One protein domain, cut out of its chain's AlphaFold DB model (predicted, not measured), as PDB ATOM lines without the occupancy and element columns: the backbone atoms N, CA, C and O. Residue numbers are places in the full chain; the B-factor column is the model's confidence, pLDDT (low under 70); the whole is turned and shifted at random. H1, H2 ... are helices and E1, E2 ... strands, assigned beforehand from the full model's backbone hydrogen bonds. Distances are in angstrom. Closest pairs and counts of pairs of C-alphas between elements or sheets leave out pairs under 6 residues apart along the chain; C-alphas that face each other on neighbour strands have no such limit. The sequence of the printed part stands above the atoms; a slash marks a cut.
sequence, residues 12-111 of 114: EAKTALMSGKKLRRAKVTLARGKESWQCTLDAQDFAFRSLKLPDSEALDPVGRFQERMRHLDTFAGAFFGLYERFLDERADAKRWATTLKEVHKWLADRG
ATOM      1  N   GLU A  12     304.274 345.744 382.739       78.38
ATOM      2  CA  GLU A  12     303.679 345.811 384.077       78.38
ATOM      3  C   GLU A  12     304.117 344.619 384.938       78.38
ATOM      4  O   GLU A  12     304.387 344.776 386.131       78.38
ATOM      5  N   ALA A  13     304.236 343.428 384.336       79.75
ATOM      6  CA  ALA A  13     304.768 342.247 385.014       79.75
ATOM      7  C   ALA A  13     306.251 342.431 385.375       79.75
ATOM      8  O   ALA A  13     306.653 342.085 386.487       79.75
ATOM      9  N   LYS A  14     307.052 343.024 384.478       81.94
ATOM     10  CA  LYS A  14     308.445 343.400 384.759       81.94
ATOM     11  C   LYS A  14     308.526 344.382 385.931       81.94
ATOM     12  O   LYS A  14     309.208 344.091 386.908       81.94
ATOM     13  N   THR A  15     307.798 345.498 385.883       84.38
ATOM     14  CA  THR A  15     307.803 346.521 386.945       84.38
ATOM     15  C   THR A  15     307.335 345.961 388.291       84.38
ATOM     16  O   THR A  15     307.909 346.268 389.337       84.38
ATOM     17  N   ALA A  16     306.324 345.089 388.293       85.62
ATOM     18  CA  ALA A  16     305.873 344.414 389.505       85.62
ATOM     19  C   ALA A  16     306.980 343.544 390.128       85.62
ATOM     20  O   ALA A  16     307.217 343.639 391.329       85.62
ATOM     21  N   LEU A  17     307.682 342.741 389.324       85.25
ATOM     22  CA  LEU A  17     308.776 341.898 389.815       85.25
ATOM     23  C   LEU A  17     309.965 342.740 390.304       85.25
ATOM     24  O   LEU A  17     310.494 342.474 391.380       85.25
ATOM     25  N   MET A  18     310.326 343.803 389.574       83.50
ATOM     26  CA  MET A  18     311.411 344.721 389.958       83.50
ATOM     27  C   MET A  18     311.108 345.511 391.240       83.50
ATOM     28  O   MET A  18     312.027 345.859 391.972       83.50
ATOM     29  N   SER A  19     309.831 345.757 391.549       87.94
ATOM     30  CA  SER A  19     309.399 346.380 392.814       87.94
ATOM     31  C   SER A  19     309.277 345.387 393.979       87.94
ATOM     32  O   SER A  19     308.745 345.731 395.032       87.94
ATOM     33  N   GLY A  20     309.745 344.145 393.808       86.06
ATOM     34  CA  GLY A  20     309.763 343.122 394.854       86.06
ATOM     35  C   GLY A  20     308.457 342.339 395.015       86.06
ATOM     36  O   GLY A  20     308.355 341.498 395.914       86.06
ATOM     37  N   LYS A  21     307.449 342.555 394.155       89.25
ATOM     38  CA  LYS A  21     306.224 341.741 394.186       89.25
ATOM     39  C   LYS A  21     306.546 340.325 393.719       89.25
ATOM     40  O   LYS A  21     307.206 340.125 392.707       89.25
ATOM     41  N   LYS A  22     306.020 339.332 394.434       87.44
ATOM     42  CA  LYS A  22     306.183 337.913 394.093       87.44
ATOM     43  C   LYS A  22     304.972 337.392 393.322       87.44
ATOM     44  O   LYS A  22     303.846 337.855 393.513       87.44
ATOM     45  N   LEU A  23     305.202 336.403 392.464       87.38
ATOM     46  CA  LEU A  23     304.137 335.707 391.751       87.38
ATOM     47  C   LEU A  23     303.296 334.895 392.746       87.38
ATOM     48  O   LEU A  23     303.804 333.985 393.393       87.38
ATOM     49  N   ARG A  24     302.008 335.234 392.873       92.00
ATOM     50  CA  ARG A  24     301.072 334.522 393.761       92.00
ATOM     51  C   ARG A  24     300.282 333.435 393.045       92.00
ATOM     52  O   ARG A  24     300.096 332.355 393.586       92.00
ATOM     53  N   ARG A  25     299.784 333.735 391.848       92.94
ATOM     54  CA  ARG A  25     298.971 332.828 391.038       92.94
ATOM     55  C   ARG A  25     299.367 332.955 389.580       92.94
ATOM     56  O   ARG A  25     299.548 334.074 389.098       92.94
ATOM     57  N   ALA A  26     299.454 331.826 388.890       91.25
ATOM     58  CA  ALA A  26     299.770 331.782 387.471       91.25
ATOM     59  C   ALA A  26     298.927 330.733 386.763       91.25
ATOM     60  O   ALA A  26     298.750 329.623 387.258       91.25
ATOM     61  N   LYS A  27     298.428 331.089 385.581       92.62
ATOM     62  CA  LYS A  27     297.843 330.122 384.665       92.62
ATOM     63  C   LYS A  27     298.985 329.426 383.928       92.62
ATOM     64  O   LYS A  27     299.770 330.101 383.268       92.62
ATOM     65  N   VAL A  28     299.078 328.112 384.071       91.88
ATOM     66  CA  VAL A  28     300.139 327.283 383.496       91.88
ATOM     67  C   VAL A  28     299.521 326.365 382.454       91.88
ATOM     68  O   VAL A  28     298.459 325.784 382.689       91.88
ATOM     69  N   THR A  29     300.200 326.242 381.316       94.12
ATOM     70  CA  THR A  29     299.893 325.249 380.288       94.12
ATOM     71  C   THR A  29     301.071 324.283 380.202       94.12
ATOM     72  O   THR A  29     302.202 324.724 380.011       94.12
ATOM     73  N   LEU A  30     300.804 322.987 380.339       94.31
ATOM     74  CA  LEU A  30     301.753 321.913 380.038       94.31
ATOM     75  C   LEU A  30     301.328 321.279 378.719       94.31
ATOM     76  O   LEU A  30     300.153 320.965 378.554       94.31
ATOM     77  N   ALA A  31     302.254 321.107 377.782       94.06
ATOM     78  CA  ALA A  31     301.967 320.536 376.471       94.06
ATOM     79  C   ALA A  31     302.903 319.357 376.189       94.06
ATOM     80  O   ALA A  31     304.105 319.441 376.442       94.06
ATOM     81  N   ARG A  32     302.343 318.268 375.653       91.38
ATOM     82  CA  ARG A  32     303.065 317.064 375.226       91.38
ATOM     83  C   ARG A  32     302.488 316.584 373.898       91.38
ATOM     84  O   ARG A  32     301.415 315.986 373.856       91.38
ATOM     85  N   GLY A  33     303.197 316.840 372.802       91.19
ATOM     86  CA  GLY A  33     302.684 316.543 371.464       91.19
ATOM     87  C   GLY A  33     301.375 317.294 371.202       91.19
ATOM     88  O   GLY A  33     301.357 318.522 371.233       91.19
ATOM     89  N   LYS A  34     300.285 316.555 370.961       90.56
ATOM     90  CA  LYS A  34     298.933 317.112 370.762       90.56
ATOM     91  C   LYS A  34     298.137 317.277 372.064       90.56
ATOM     92  O   LYS A  34     297.103 317.934 372.060       90.56
ATOM     93  N   GLU A  35     298.602 316.697 373.171       94.38
ATOM     94  CA  GLU A  35     297.939 316.802 374.470       94.38
ATOM     95  C   GLU A  35     298.345 318.112 375.163       94.38
ATOM     96  O   GLU A  35     299.528 318.467 375.209       94.38
ATOM     97  N   SER A  36     297.376 318.823 375.744       96.19
ATOM     98  CA  SER A  36     297.653 319.991 376.581       96.19
ATOM     99  C   SER A  36     296.811 319.991 377.852       96.19
ATOM    100  O   SER A  36     295.616 319.704 377.834       96.19
ATOM    101  N   TRP A  37     297.451 320.335 378.963       97.62
ATOM    102  CA  TRP A  37     296.829 320.527 380.262       97.62
ATOM    103  C   TRP A  37     296.916 321.991 380.629       97.62
ATOM    104  O   TRP A  37     297.924 322.653 380.373       97.62
ATOM    105  N   GLN A  38     295.884 322.500 381.287       97.25
ATOM    106  CA  GLN A  38     295.858 323.888 381.716       97.25
ATOM    107  C   GLN A  38     295.298 323.996 383.122       97.25
ATOM    108  O   GLN A  38     294.201 323.527 383.393       97.25
ATOM    109  N   CYS A  39     296.018 324.663 384.013       96.31
ATOM    110  CA  CYS A  39     295.563 324.900 385.378       96.31
ATOM    111  C   CYS A  39     295.964 326.297 385.845       96.31
ATOM    112  O   CYS A  39     296.723 327.007 385.186       96.31
ATOM    113  N   THR A  40     295.444 326.704 386.996       96.12
ATOM    114  CA  THR A  40     296.021 327.804 387.769       96.12
ATOM    115  C   THR A  40     296.807 327.217 388.931       96.12
ATOM    116  O   THR A  40     296.218 326.537 389.766       96.12
ATOM    117  N   LEU A  41     298.105 327.502 388.998       94.88
ATOM    118  CA  LEU A  41     298.934 327.205 390.161       94.88
ATOM    119  C   LEU A  41     298.811 328.352 391.166       94.88
ATOM    120  O   LEU A  41     299.025 329.520 390.817       94.88
ATOM    121  N   ASP A  42     298.451 328.018 392.399       95.44
ATOM    122  CA  ASP A  42     298.339 328.950 393.515       95.44
ATOM    123  C   ASP A  42     299.476 328.727 394.509       95.44
ATOM    124  O   ASP A  42     299.531 327.701 395.176       95.44
ATOM    125  N   ALA A  43     300.377 329.702 394.622       92.69
ATOM    126  CA  ALA A  43     301.526 329.622 395.514       92.69
ATOM    127  C   ALA A  43     301.158 329.799 396.997       92.69
ATOM    128  O   ALA A  43     302.037 329.669 397.842       92.69
ATOM    129  N   GLN A  44     299.910 330.155 397.339       92.44
ATOM    130  CA  GLN A  44     299.461 330.179 398.739       92.44
ATOM    131  C   GLN A  44     299.423 328.791 399.343       92.44
ATOM    132  O   GLN A  44     300.065 328.536 400.353       92.44
ATOM    133  N   ASP A  45     298.651 327.940 398.685       94.00
ATOM    134  CA  ASP A  45     298.291 326.614 399.168       94.00
ATOM    135  C   ASP A  45     299.071 325.535 398.404       94.00
ATOM    136  O   ASP A  45     298.837 324.349 398.591       94.00
ATOM    137  N   PHE A  46     299.947 325.960 397.484       91.25
ATOM    138  CA  PHE A  46     300.630 325.115 396.508       91.25
ATOM    139  C   PHE A  46     299.657 324.176 395.774       91.25
ATOM    140  O   PHE A  46     299.893 322.982 395.612       91.25
ATOM    141  N   ALA A  47     298.523 324.740 395.348       94.56
ATOM    142  CA  ALA A  47     297.381 323.991 394.836       94.56
ATOM    143  C   ALA A  47     297.126 324.252 393.346       94.56
ATOM    144  O   ALA A  47     297.298 325.370 392.846       94.56
ATOM    145  N   PHE A  48     296.622 323.228 392.656       95.75
ATOM    146  CA  PHE A  48     296.104 323.346 391.296       95.75
ATOM    147  C   PHE A  48     294.617 323.681 391.322       95.75
ATOM    148  O   PHE A  48     293.808 322.968 391.915       95.75
ATOM    149  N   ARG A  49     294.230 324.749 390.628       95.00
ATOM    150  CA  ARG A  49     292.830 325.147 390.457       95.00
ATOM    151  C   ARG A  49     292.414 325.003 388.998       95.00
ATOM    152  O   ARG A  49     293.175 325.353 388.095       95.00
ATOM    153  N   SER A  50     291.189 324.522 388.784       95.00
ATOM    154  CA  SER A  50     290.558 324.417 387.459       95.00
ATOM    155  C   SER A  50     291.411 323.666 386.428       95.00
ATOM    156  O   SER A  50     291.575 324.144 385.306       95.00
ATOM    157  N   LEU A  51     291.977 322.516 386.816       96.94
ATOM    158  CA  LEU A  51     292.752 321.674 385.906       96.94
ATOM    159  C   LEU A  51     291.864 321.177 384.756       96.94
ATOM    160  O   LEU A  51     290.944 320.384 384.955       96.94
ATOM    161  N   LYS A  52     292.166 321.658 383.553       97.25
ATOM    162  CA  LYS A  52     291.642 321.167 382.285       97.25
ATOM    163  C   LYS A  52     292.564 320.073 381.773       97.25
ATOM    164  O   LYS A  52     293.780 320.267 381.725       97.25
ATOM    165  N   LEU A  53     291.959 318.951 381.419       97.00
ATOM    166  CA  LEU A  53     292.629 317.807 380.819       97.00
ATOM    167  C   LEU A  53     292.468 317.877 379.294       97.00
ATOM    168  O   LEU A  53     291.577 318.598 378.832       97.00
ATOM    169  N   PRO A  54     293.295 317.146 378.533       96.19
ATOM    170  CA  PRO A  54     293.044 316.907 377.119       96.19
ATOM    171  C   PRO A  54     291.660 316.290 376.882       96.19
ATOM    172  O   PRO A  54     291.089 315.659 377.779       96.19
ATOM    173  N   ASP A  55     291.138 316.488 375.675       92.19
ATOM    174  CA  ASP A  55     289.861 315.910 375.271       92.19
ATOM    175  C   ASP A  55     289.960 314.381 375.184       92.19
ATOM    176  O   ASP A  55     290.992 313.828 374.804       92.19
ATOM    177  N   SER A  56     288.874 313.713 375.568       91.94
ATOM    178  CA  SER A  56     288.748 312.256 375.551       91.94
ATOM    179  C   SER A  56     288.183 311.798 374.208       91.94
ATOM    180  O   SER A  56     287.179 312.346 373.748       91.94
ATOM    181  N   GLU A  57     288.802 310.789 373.597       91.69
ATOM    182  CA  GLU A  57     288.309 310.173 372.355       91.69
ATOM    183  C   GLU A  57     287.336 309.014 372.643       91.69
ATOM    184  O   GLU A  57     286.589 308.585 371.761       91.69
ATOM    185  N   ALA A  58     287.286 308.536 373.892       93.94
ATOM    186  CA  ALA A  58     286.397 307.465 374.315       93.94
ATOM    187  C   ALA A  58     284.902 307.833 374.207       93.94
ATOM    188  O   ALA A  58     284.419 308.874 374.681       93.94
ATOM    189  N   LEU A  59     284.130 306.915 373.625       94.44
ATOM    190  CA  LEU A  59     282.687 307.075 373.438       94.44
ATOM    191  C   LEU A  59     281.881 306.582 374.645       94.44
ATOM    192  O   LEU A  59     280.819 307.139 374.928       94.44
ATOM    193  N   ASP A  60     282.382 305.581 375.370       96.94
ATOM    194  CA  ASP A  60     281.701 304.994 376.518       96.94
ATOM    195  C   ASP A  60     282.115 305.652 377.857       96.94
ATOM    196  O   ASP A  60     283.210 306.213 377.982       96.94
ATOM    197  N   PRO A  61     281.257 305.598 378.894       96.75
ATOM    198  CA  PRO A  61     281.553 306.218 380.186       96.75
ATOM    199  C   PRO A  61     282.791 305.660 380.903       96.75
ATOM    200  O   PRO A  61     283.468 306.412 381.610       96.75
ATOM    201  N   VAL A  62     283.093 304.367 380.746       97.62
ATOM    202  CA  VAL A  62     284.217 303.715 381.432       97.62
ATOM    203  C   VAL A  62     285.533 304.150 380.796       97.62
ATOM    204  O   VAL A  62     286.441 304.568 381.518       97.62
ATOM    205  N   GLY A  63     285.612 304.154 379.465       97.56
ATOM    206  CA  GLY A  63     286.766 304.651 378.719       97.56
ATOM    207  C   GLY A  63     287.078 306.113 379.047       97.56
ATOM    208  O   GLY A  63     288.214 306.443 379.388       97.56
ATOM    209  N   ARG A  64     286.058 306.985 379.087       96.12
ATOM    210  CA  ARG A  64     286.230 308.401 379.477       96.12
ATOM    211  C   ARG A  64     286.808 308.561 380.880       96.12
ATOM    212  O   ARG A  64     287.643 309.435 381.121       96.12
ATOM    213  N   PHE A  65     286.360 307.732 381.823       96.75
ATOM    214  CA  PHE A  65     286.897 307.739 383.179       96.75
ATOM    215  C   PHE A  65     288.360 307.280 383.207       96.75
ATOM    216  O   PHE A  65     289.196 307.948 383.817       96.75
ATOM    217  N   GLN A  66     288.692 306.192 382.513       97.75
ATOM    218  CA  GLN A  66     290.062 305.676 382.433       97.75
ATOM    219  C   GLN A  66     291.022 306.692 381.800       97.75
ATOM    220  O   GLN A  66     292.087 306.963 382.359       97.75
ATOM    221  N   GLU A  67     290.629 307.321 380.689       96.75
ATOM    222  CA  GLU A  67     291.415 308.378 380.045       96.75
ATOM    223  C   GLU A  67     291.619 309.574 380.977       96.75
ATOM    224  O   GLU A  67     292.741 310.064 381.123       96.75
ATOM    225  N   ARG A  68     290.571 310.000 381.693       96.81
ATOM    226  CA  ARG A  68     290.676 311.051 382.713       96.81
ATOM    227  C   ARG A  68     291.707 310.702 383.788       96.81
ATOM    228  O   ARG A  68     292.527 311.558 384.125       96.81
ATOM    229  N   MET A  69     291.686 309.477 384.315       97.81
ATOM    230  CA  MET A  69     292.651 309.034 385.327       97.81
ATOM    231  C   MET A  69     294.081 309.021 384.775       97.81
ATOM    232  O   MET A  69     294.983 309.558 385.418       97.81
ATOM    233  N   ARG A  70     294.277 308.526 383.547       97.31
ATOM    234  CA  ARG A  70     295.574 308.561 382.851       97.31
ATOM    235  C   ARG A  70     296.090 309.989 382.658       97.31
ATOM    236  O   ARG A  70     297.277 310.249 382.852       97.31
ATOM    237  N   HIS A  71     295.223 310.926 382.276       97.38
ATOM    238  CA  HIS A  71     295.602 312.327 382.097       97.38
ATOM    239  C   HIS A  71     295.977 313.011 383.412       97.38
ATOM    240  O   HIS A  71     296.868 313.860 383.403       97.38
ATOM    241  N   LEU A  72     295.313 312.665 384.518       97.25
ATOM    242  CA  LEU A  72     295.666 313.163 385.849       97.25
ATOM    243  C   LEU A  72     297.032 312.641 386.294       97.25
ATOM    244  O   LEU A  72     297.869 313.439 386.710       97.25
ATOM    245  N   ASP A  73     297.271 311.338 386.144       97.62
ATOM    246  CA  ASP A  73     298.555 310.709 386.467       97.62
ATOM    247  C   ASP A  73     299.698 311.296 385.624       97.62
ATOM    248  O   ASP A  73     300.708 311.764 386.150       97.62
ATOM    249  N   THR A  74     299.473 311.430 384.312       97.00
ATOM    250  CA  THR A  74     300.425 312.074 383.395       97.00
ATOM    251  C   THR A  74     300.747 313.508 383.820       97.00
ATOM    252  O   THR A  74     301.910 313.910 383.808       97.00
ATOM    253  N   PHE A  75     299.731 314.300 384.175       97.12
ATOM    254  CA  PHE A  75     299.925 315.679 384.616       97.12
ATOM    255  C   PHE A  75     300.744 315.747 385.906       97.12
ATOM    256  O   PHE A  75     301.679 316.545 385.990       97.12
ATOM    257  N   ALA A  76     300.406 314.911 386.891       95.88
ATOM    258  CA  ALA A  76     301.113 314.849 388.162       95.88
ATOM    259  C   ALA A  76     302.583 314.472 387.946       95.88
ATOM    260  O   ALA A  76     303.464 315.206 388.391       95.88
ATOM    261  N   GLY A  77     302.852 313.405 387.189       96.75
ATOM    262  CA  GLY A  77     304.213 312.979 386.862       96.75
ATOM    263  C   GLY A  77     305.013 314.063 386.133       96.75
ATOM    264  O   GLY A  77     306.142 314.361 386.516       96.75
ATOM    265  N   ALA A  78     304.415 314.723 385.136       96.00
ATOM    266  CA  ALA A  78     305.074 315.811 384.413       96.00
ATOM    267  C   ALA A  78     305.396 317.008 385.322       96.00
ATOM    268  O   ALA A  78     306.497 317.556 385.262       96.00
ATOM    269  N   PHE A  79     304.453 317.418 386.176       95.69
ATOM    270  CA  PHE A  79     304.672 318.532 387.092       95.69
ATOM    271  C   PHE A  79     305.734 318.203 388.144       95.69
ATOM    272  O   PHE A  79     306.633 319.014 388.364       95.69
ATOM    273  N   PHE A  80     305.660 317.028 388.774       95.62
ATOM    274  CA  PHE A  80     306.638 316.630 389.785       95.62
ATOM    275  C   PHE A  80     308.030 316.436 389.191       95.62
ATOM    276  O   PHE A  80     308.983 316.891 389.808       95.62
ATOM    277  N   GLY A  81     308.158 315.901 387.973       97.06
ATOM    278  CA  GLY A  81     309.455 315.826 387.291       97.06
ATOM    279  C   GLY A  81     310.064 317.206 387.005       97.06
ATOM    280  O   GLY A  81     311.260 317.420 387.199       97.06
ATOM    281  N   LEU A  82     309.248 318.193 386.607       95.19
ATOM    282  CA  LEU A  82     309.713 319.581 386.470       95.19
ATOM    283  C   LEU A  82     310.102 320.193 387.819       95.19
ATOM    284  O   LEU A  82     311.066 320.956 387.898       95.19
ATOM    285  N   TYR A  83     309.348 319.882 388.872       95.31
ATOM    286  CA  TYR A  83     309.622 320.376 390.214       95.31
ATOM    287  C   TYR A  83     310.899 319.766 390.798       95.31
ATOM    288  O   TYR A  83     311.708 320.496 391.356       95.31
ATOM    289  N   GLU A  84     311.133 318.471 390.599       97.69
ATOM    290  CA  GLU A  84     312.375 317.783 390.958       97.69
ATOM    291  C   GLU A  84     313.570 318.417 390.246       97.69
ATOM    292  O   GLU A  84     314.524 318.839 390.897       97.69
ATOM    293  N   ARG A  85     313.468 318.642 388.929       96.56
ATOM    294  CA  ARG A  85     314.515 319.347 388.178       96.56
ATOM    295  C   ARG A  85     314.782 320.752 388.722       96.56
ATOM    296  O   ARG A  85     315.927 321.204 388.740       96.56
ATOM    297  N   PHE A  86     313.734 321.457 389.140       95.44
ATOM    298  CA  PHE A  86     313.881 322.746 389.806       95.44
ATOM    299  C   PHE A  86     314.596 322.609 391.155       95.44
ATOM    300  O   PHE A  86     315.460 323.431 391.450       95.44
ATOM    301  N   LEU A  87     314.262 321.600 391.964       97.06
ATOM    302  CA  LEU A  87     314.913 321.357 393.252       97.06
ATOM    303  C   LEU A  87     316.402 321.040 393.081       97.06
ATOM    304  O   LEU A  87     317.206 321.618 393.809       97.06
ATOM    305  N   ASP A  88     316.773 320.227 392.091       97.12
ATOM    306  CA  ASP A  88     318.174 319.926 391.763       97.12
ATOM    307  C   ASP A  88     318.974 321.197 391.449       97.12
ATOM    308  O   ASP A  88     320.063 321.420 391.981       97.12
ATOM    309  N   GLU A  89     318.416 322.059 390.595       96.62
ATOM    310  CA  GLU A  89     319.021 323.343 390.227       96.62
ATOM    311  C   GLU A  89     319.104 324.286 391.436       96.62
ATOM    312  O   GLU A  89     320.099 324.980 391.644       96.62
ATOM    313  N   ARG A  90     318.045 324.316 392.252       96.38
ATOM    314  CA  ARG A  90     317.890 325.227 393.389       96.38
ATOM    315  C   ARG A  90     318.727 324.824 394.604       96.38
ATOM    316  O   ARG A  90     319.044 325.701 395.418       96.38
ATOM    317  N   ALA A  91     319.030 323.539 394.765       97.44
ATOM    318  CA  ALA A  91     319.847 323.006 395.853       97.44
ATOM    319  C   ALA A  91     321.352 323.201 395.604       97.44
ATOM    320  O   ALA A  91     322.112 323.377 396.556       97.44
ATOM    321  N   ASP A  92     321.790 323.240 394.342       97.69
ATOM    322  CA  ASP A  92     323.172 323.562 393.984       97.69
ATOM    323  C   ASP A  92     323.403 325.084 394.039       97.69
ATOM    324  O   ASP A  92     323.016 325.836 393.146       97.69
ATOM    325  N   ALA A  93     324.072 325.553 395.095       96.69
ATOM    326  CA  ALA A  93     324.309 326.980 395.322       96.69
ATOM    327  C   ALA A  93     325.076 327.673 394.177       96.69
ATOM    328  O   ALA A  93     324.831 328.850 393.894       96.69
ATOM    329  N   LYS A  94     325.993 326.964 393.504       96.81
ATOM    330  CA  LYS A  94     326.795 327.526 392.408       96.81
ATOM    331  C   LYS A  94     325.963 327.647 391.133       96.81
ATOM    332  O   LYS A  94     326.021 328.692 390.476       96.81
ATOM    333  N   ARG A  95     325.189 326.609 390.793       96.25
ATOM    334  CA  ARG A  95     324.246 326.669 389.663       96.25
ATOM    335  C   ARG A  95     323.205 327.739 389.913       96.25
ATOM    336  O   ARG A  95     323.123 328.667 389.118       96.25
ATOM    337  N   TRP A  96     322.568 327.727 391.081       97.44
ATOM    338  CA  TRP A  96     321.552 328.706 391.445       97.44
ATOM    339  C   TRP A  96     322.036 330.158 391.344       97.44
ATOM    340  O   TRP A  96     321.306 331.019 390.854       97.44
ATOM    341  N   ALA A  97     323.274 330.455 391.755       96.88
ATOM    342  CA  ALA A  97     323.844 331.794 391.596       96.88
ATOM    343  C   ALA A  97     323.958 332.219 390.118       96.88
ATOM    344  O   ALA A  97     323.788 333.397 389.799       96.88
ATOM    345  N   THR A  98     324.232 331.272 389.219       96.81
ATOM    346  CA  THR A  98     324.238 331.492 387.764       96.81
ATOM    347  C   THR A  98     322.816 331.664 387.236       96.81
ATOM    348  O   THR A  98     322.529 332.689 386.619       96.81
ATOM    349  N   THR A  99     321.904 330.750 387.572       95.62
ATOM    350  CA  THR A  99     320.484 330.808 387.190       95.62
ATOM    351  C   THR A  99     319.853 332.134 387.612       95.62
ATOM    352  O   THR A  99     319.130 332.765 386.847       95.62
ATOM    353  N   LEU A 100     320.159 332.623 388.818       93.62
ATOM    354  CA  LEU A 100     319.630 333.889 389.323       93.62
ATOM    355  C   LEU A 100     320.134 335.090 388.511       93.62
ATOM    356  O   LEU A 100     319.364 336.011 388.235       93.62
ATOM    357  N   LYS A 101     321.407 335.083 388.090       94.44
ATOM    358  CA  LYS A 101     321.948 336.112 387.186       94.44
ATOM    359  C   LYS A 101     321.233 336.088 385.838       94.44
ATOM    360  O   LYS A 101     320.889 337.150 385.324       94.44
ATOM    361  N   GLU A 102     320.968 334.904 385.293       93.00
ATOM    362  CA  GLU A 102     320.224 334.737 384.040       93.00
ATOM    363  C   GLU A 102     318.772 335.207 384.167       93.00
ATOM    364  O   GLU A 102     318.291 335.932 383.298       93.00
ATOM    365  N   VAL A 103     318.095 334.893 385.277       88.88
ATOM    366  CA  VAL A 103     316.738 335.380 385.573       88.88
ATOM    367  C   VAL A 103     316.712 336.906 385.671       88.88
ATOM    368  O   VAL A 103     315.832 337.538 385.086       88.88
ATOM    369  N   HIS A 104     317.673 337.524 386.366       87.62
ATOM    370  CA  HIS A 104     317.772 338.985 386.439       87.62
ATOM    371  C   HIS A 104     318.049 339.615 385.072       87.62
ATOM    372  O   HIS A 104     317.412 340.611 384.725       87.62
ATOM    373  N   LYS A 105     318.948 339.022 384.279       89.44
ATOM    374  CA  LYS A 105     319.225 339.469 382.911       89.44
ATOM    375  C   LYS A 105     317.966 339.389 382.047       89.44
ATOM    376  O   LYS A 105     317.573 340.379 381.442       89.44
ATOM    377  N   TRP A 106     317.268 338.259 382.079       84.44
ATOM    378  CA  TRP A 106     316.008 338.073 381.364       84.44
ATOM    379  C   TRP A 106     314.924 339.081 381.793       84.44
ATOM    380  O   TRP A 106     314.198 339.611 380.949       84.44
ATOM    381  N   LEU A 107     314.832 339.416 383.087       82.19
ATOM    382  CA  LEU A 107     313.936 340.471 383.580       82.19
ATOM    383  C   LEU A 107     314.335 341.867 383.085       82.19
ATOM    384  O   LEU A 107     313.455 342.675 382.773       82.19
ATOM    385  N   ALA A 108     315.631 342.168 383.007       82.19
ATOM    386  CA  ALA A 108     316.129 343.430 382.471       82.19
ATOM    387  C   ALA A 108     315.824 343.553 380.967       82.19
ATOM    388  O   ALA A 108     315.280 344.575 380.536       82.19
ATOM    389  N   ASP A 109     316.038 342.480 380.208       81.31
ATOM    390  CA  ASP A 109     315.872 342.435 378.750       81.31
ATOM    391  C   ASP A 109     314.393 342.424 378.311       81.31
ATOM    392  O   ASP A 109     314.064 342.819 377.193       81.31
ATOM    393  N   ARG A 110     313.465 342.079 379.217       69.12
ATOM    394  CA  ARG A 110     311.999 341.993 379.008       69.12
ATOM    395  C   ARG A 110     311.294 343.264 378.492       69.12
ATOM    396  O   ARG A 110     310.082 343.241 378.314       69.12
ATOM    397  N   GLY A 111     312.013 344.373 378.299       54.16
ATOM    398  CA  GLY A 111     311.501 345.622 377.712       54.16
ATOM    399  C   GLY A 111     312.005 345.921 376.294       54.16
ATOM    400  O   GLY A 111     311.631 346.947 375.740       54.16
TER     401      GLY A 111
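AT A GLANCE: This is residues 12 to 111 of the 114 residues of an uncharacterized protein of Verrucomicrobia bacterium ADurb.Bin345 (UniProt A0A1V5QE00). A small, strongly twisted sheet of three strands, E1 to E3, lies over part of one long helix, H2, whose two ends run on past it; the sheet's other face has no named helix. At its last residues H2 turns a corner into H3, which runs back toward H1 near the first printed residues, making a loose, open frame. The printed part has 100 residues in the order H1 E1 E2 E3 H2 H3, with the antiparallel sheet ordered E1, E2, E3, and its class is mixed, helices and strands. It is loose, with a radius of gyration of the C-alphas of 17.5 A, and elongated, spanning 51 by 31 by 27 A.

IN THESE COORDINATES: Find C-alpha 25 at (298.971, 332.828, 391.038), where E1 begins; it runs 22.7 A through residues 25 to 32. E2, residues 35 to 42, runs 22.6 A, and E3, residues 47 to 52, runs 14.1 A. Next find C-alpha 61 at (281.553, 306.218, 380.186); from there H2, residues 61 to 91, runs 44.7 A. H3, residues 93 to 109, is 24.2 A long and ends at C-alpha 109, (315.872, 342.435, 378.750). H1, residues 12 to 18, is 9.8 A long.

HOW THE PARTS SIT: Begin with the sheet, a meander, each strand the antiparallel neighbour of the one before. E1 and E2 form a hairpin at 162 degrees; look at N 28 and O 39, 2.8 A apart and within hydrogen-bond range. E2 and E3 form another at 148 degrees, with N 49 and O 40 within hydrogen-bond range at 2.8 A. H2 is on one face of the sheet, making two layers, a sheet and a helix, at a height over the sheet of 9.8 A. It lies over E2, and the closest C-alphas of the two are those of Trp 37 and Phe 75, 7.2 A apart. On the local plane H2 stands at 59.7 degrees to E2, slantwise to the strands, but only just. Residues 80 to 85 of H2 stand free. H2 and H3 only just touch, with 3 pairs of C-alphas within 8 A, and touch only at the corner; the closest C-alphas are those of Arg 90 and Trp 96, 5.4 A apart. Their lines are about perpendicular, at 76 degrees. H3 and H1 are close but not clearly touching, with the C-alphas of Leu 107 and Lys 14 closest at 6.3 A. In H1, H2 and H3 every O i to N i+4 pair is within hydrogen-bond range.

THE WHOLE: The C-alphas farthest apart, those of Asp 60 and Lys 94, are 52.9 A apart. The printed part has no cut and no long link. The mean pLDDT of the printed part is 92.7; look for values under 70 at residues 110 to 111.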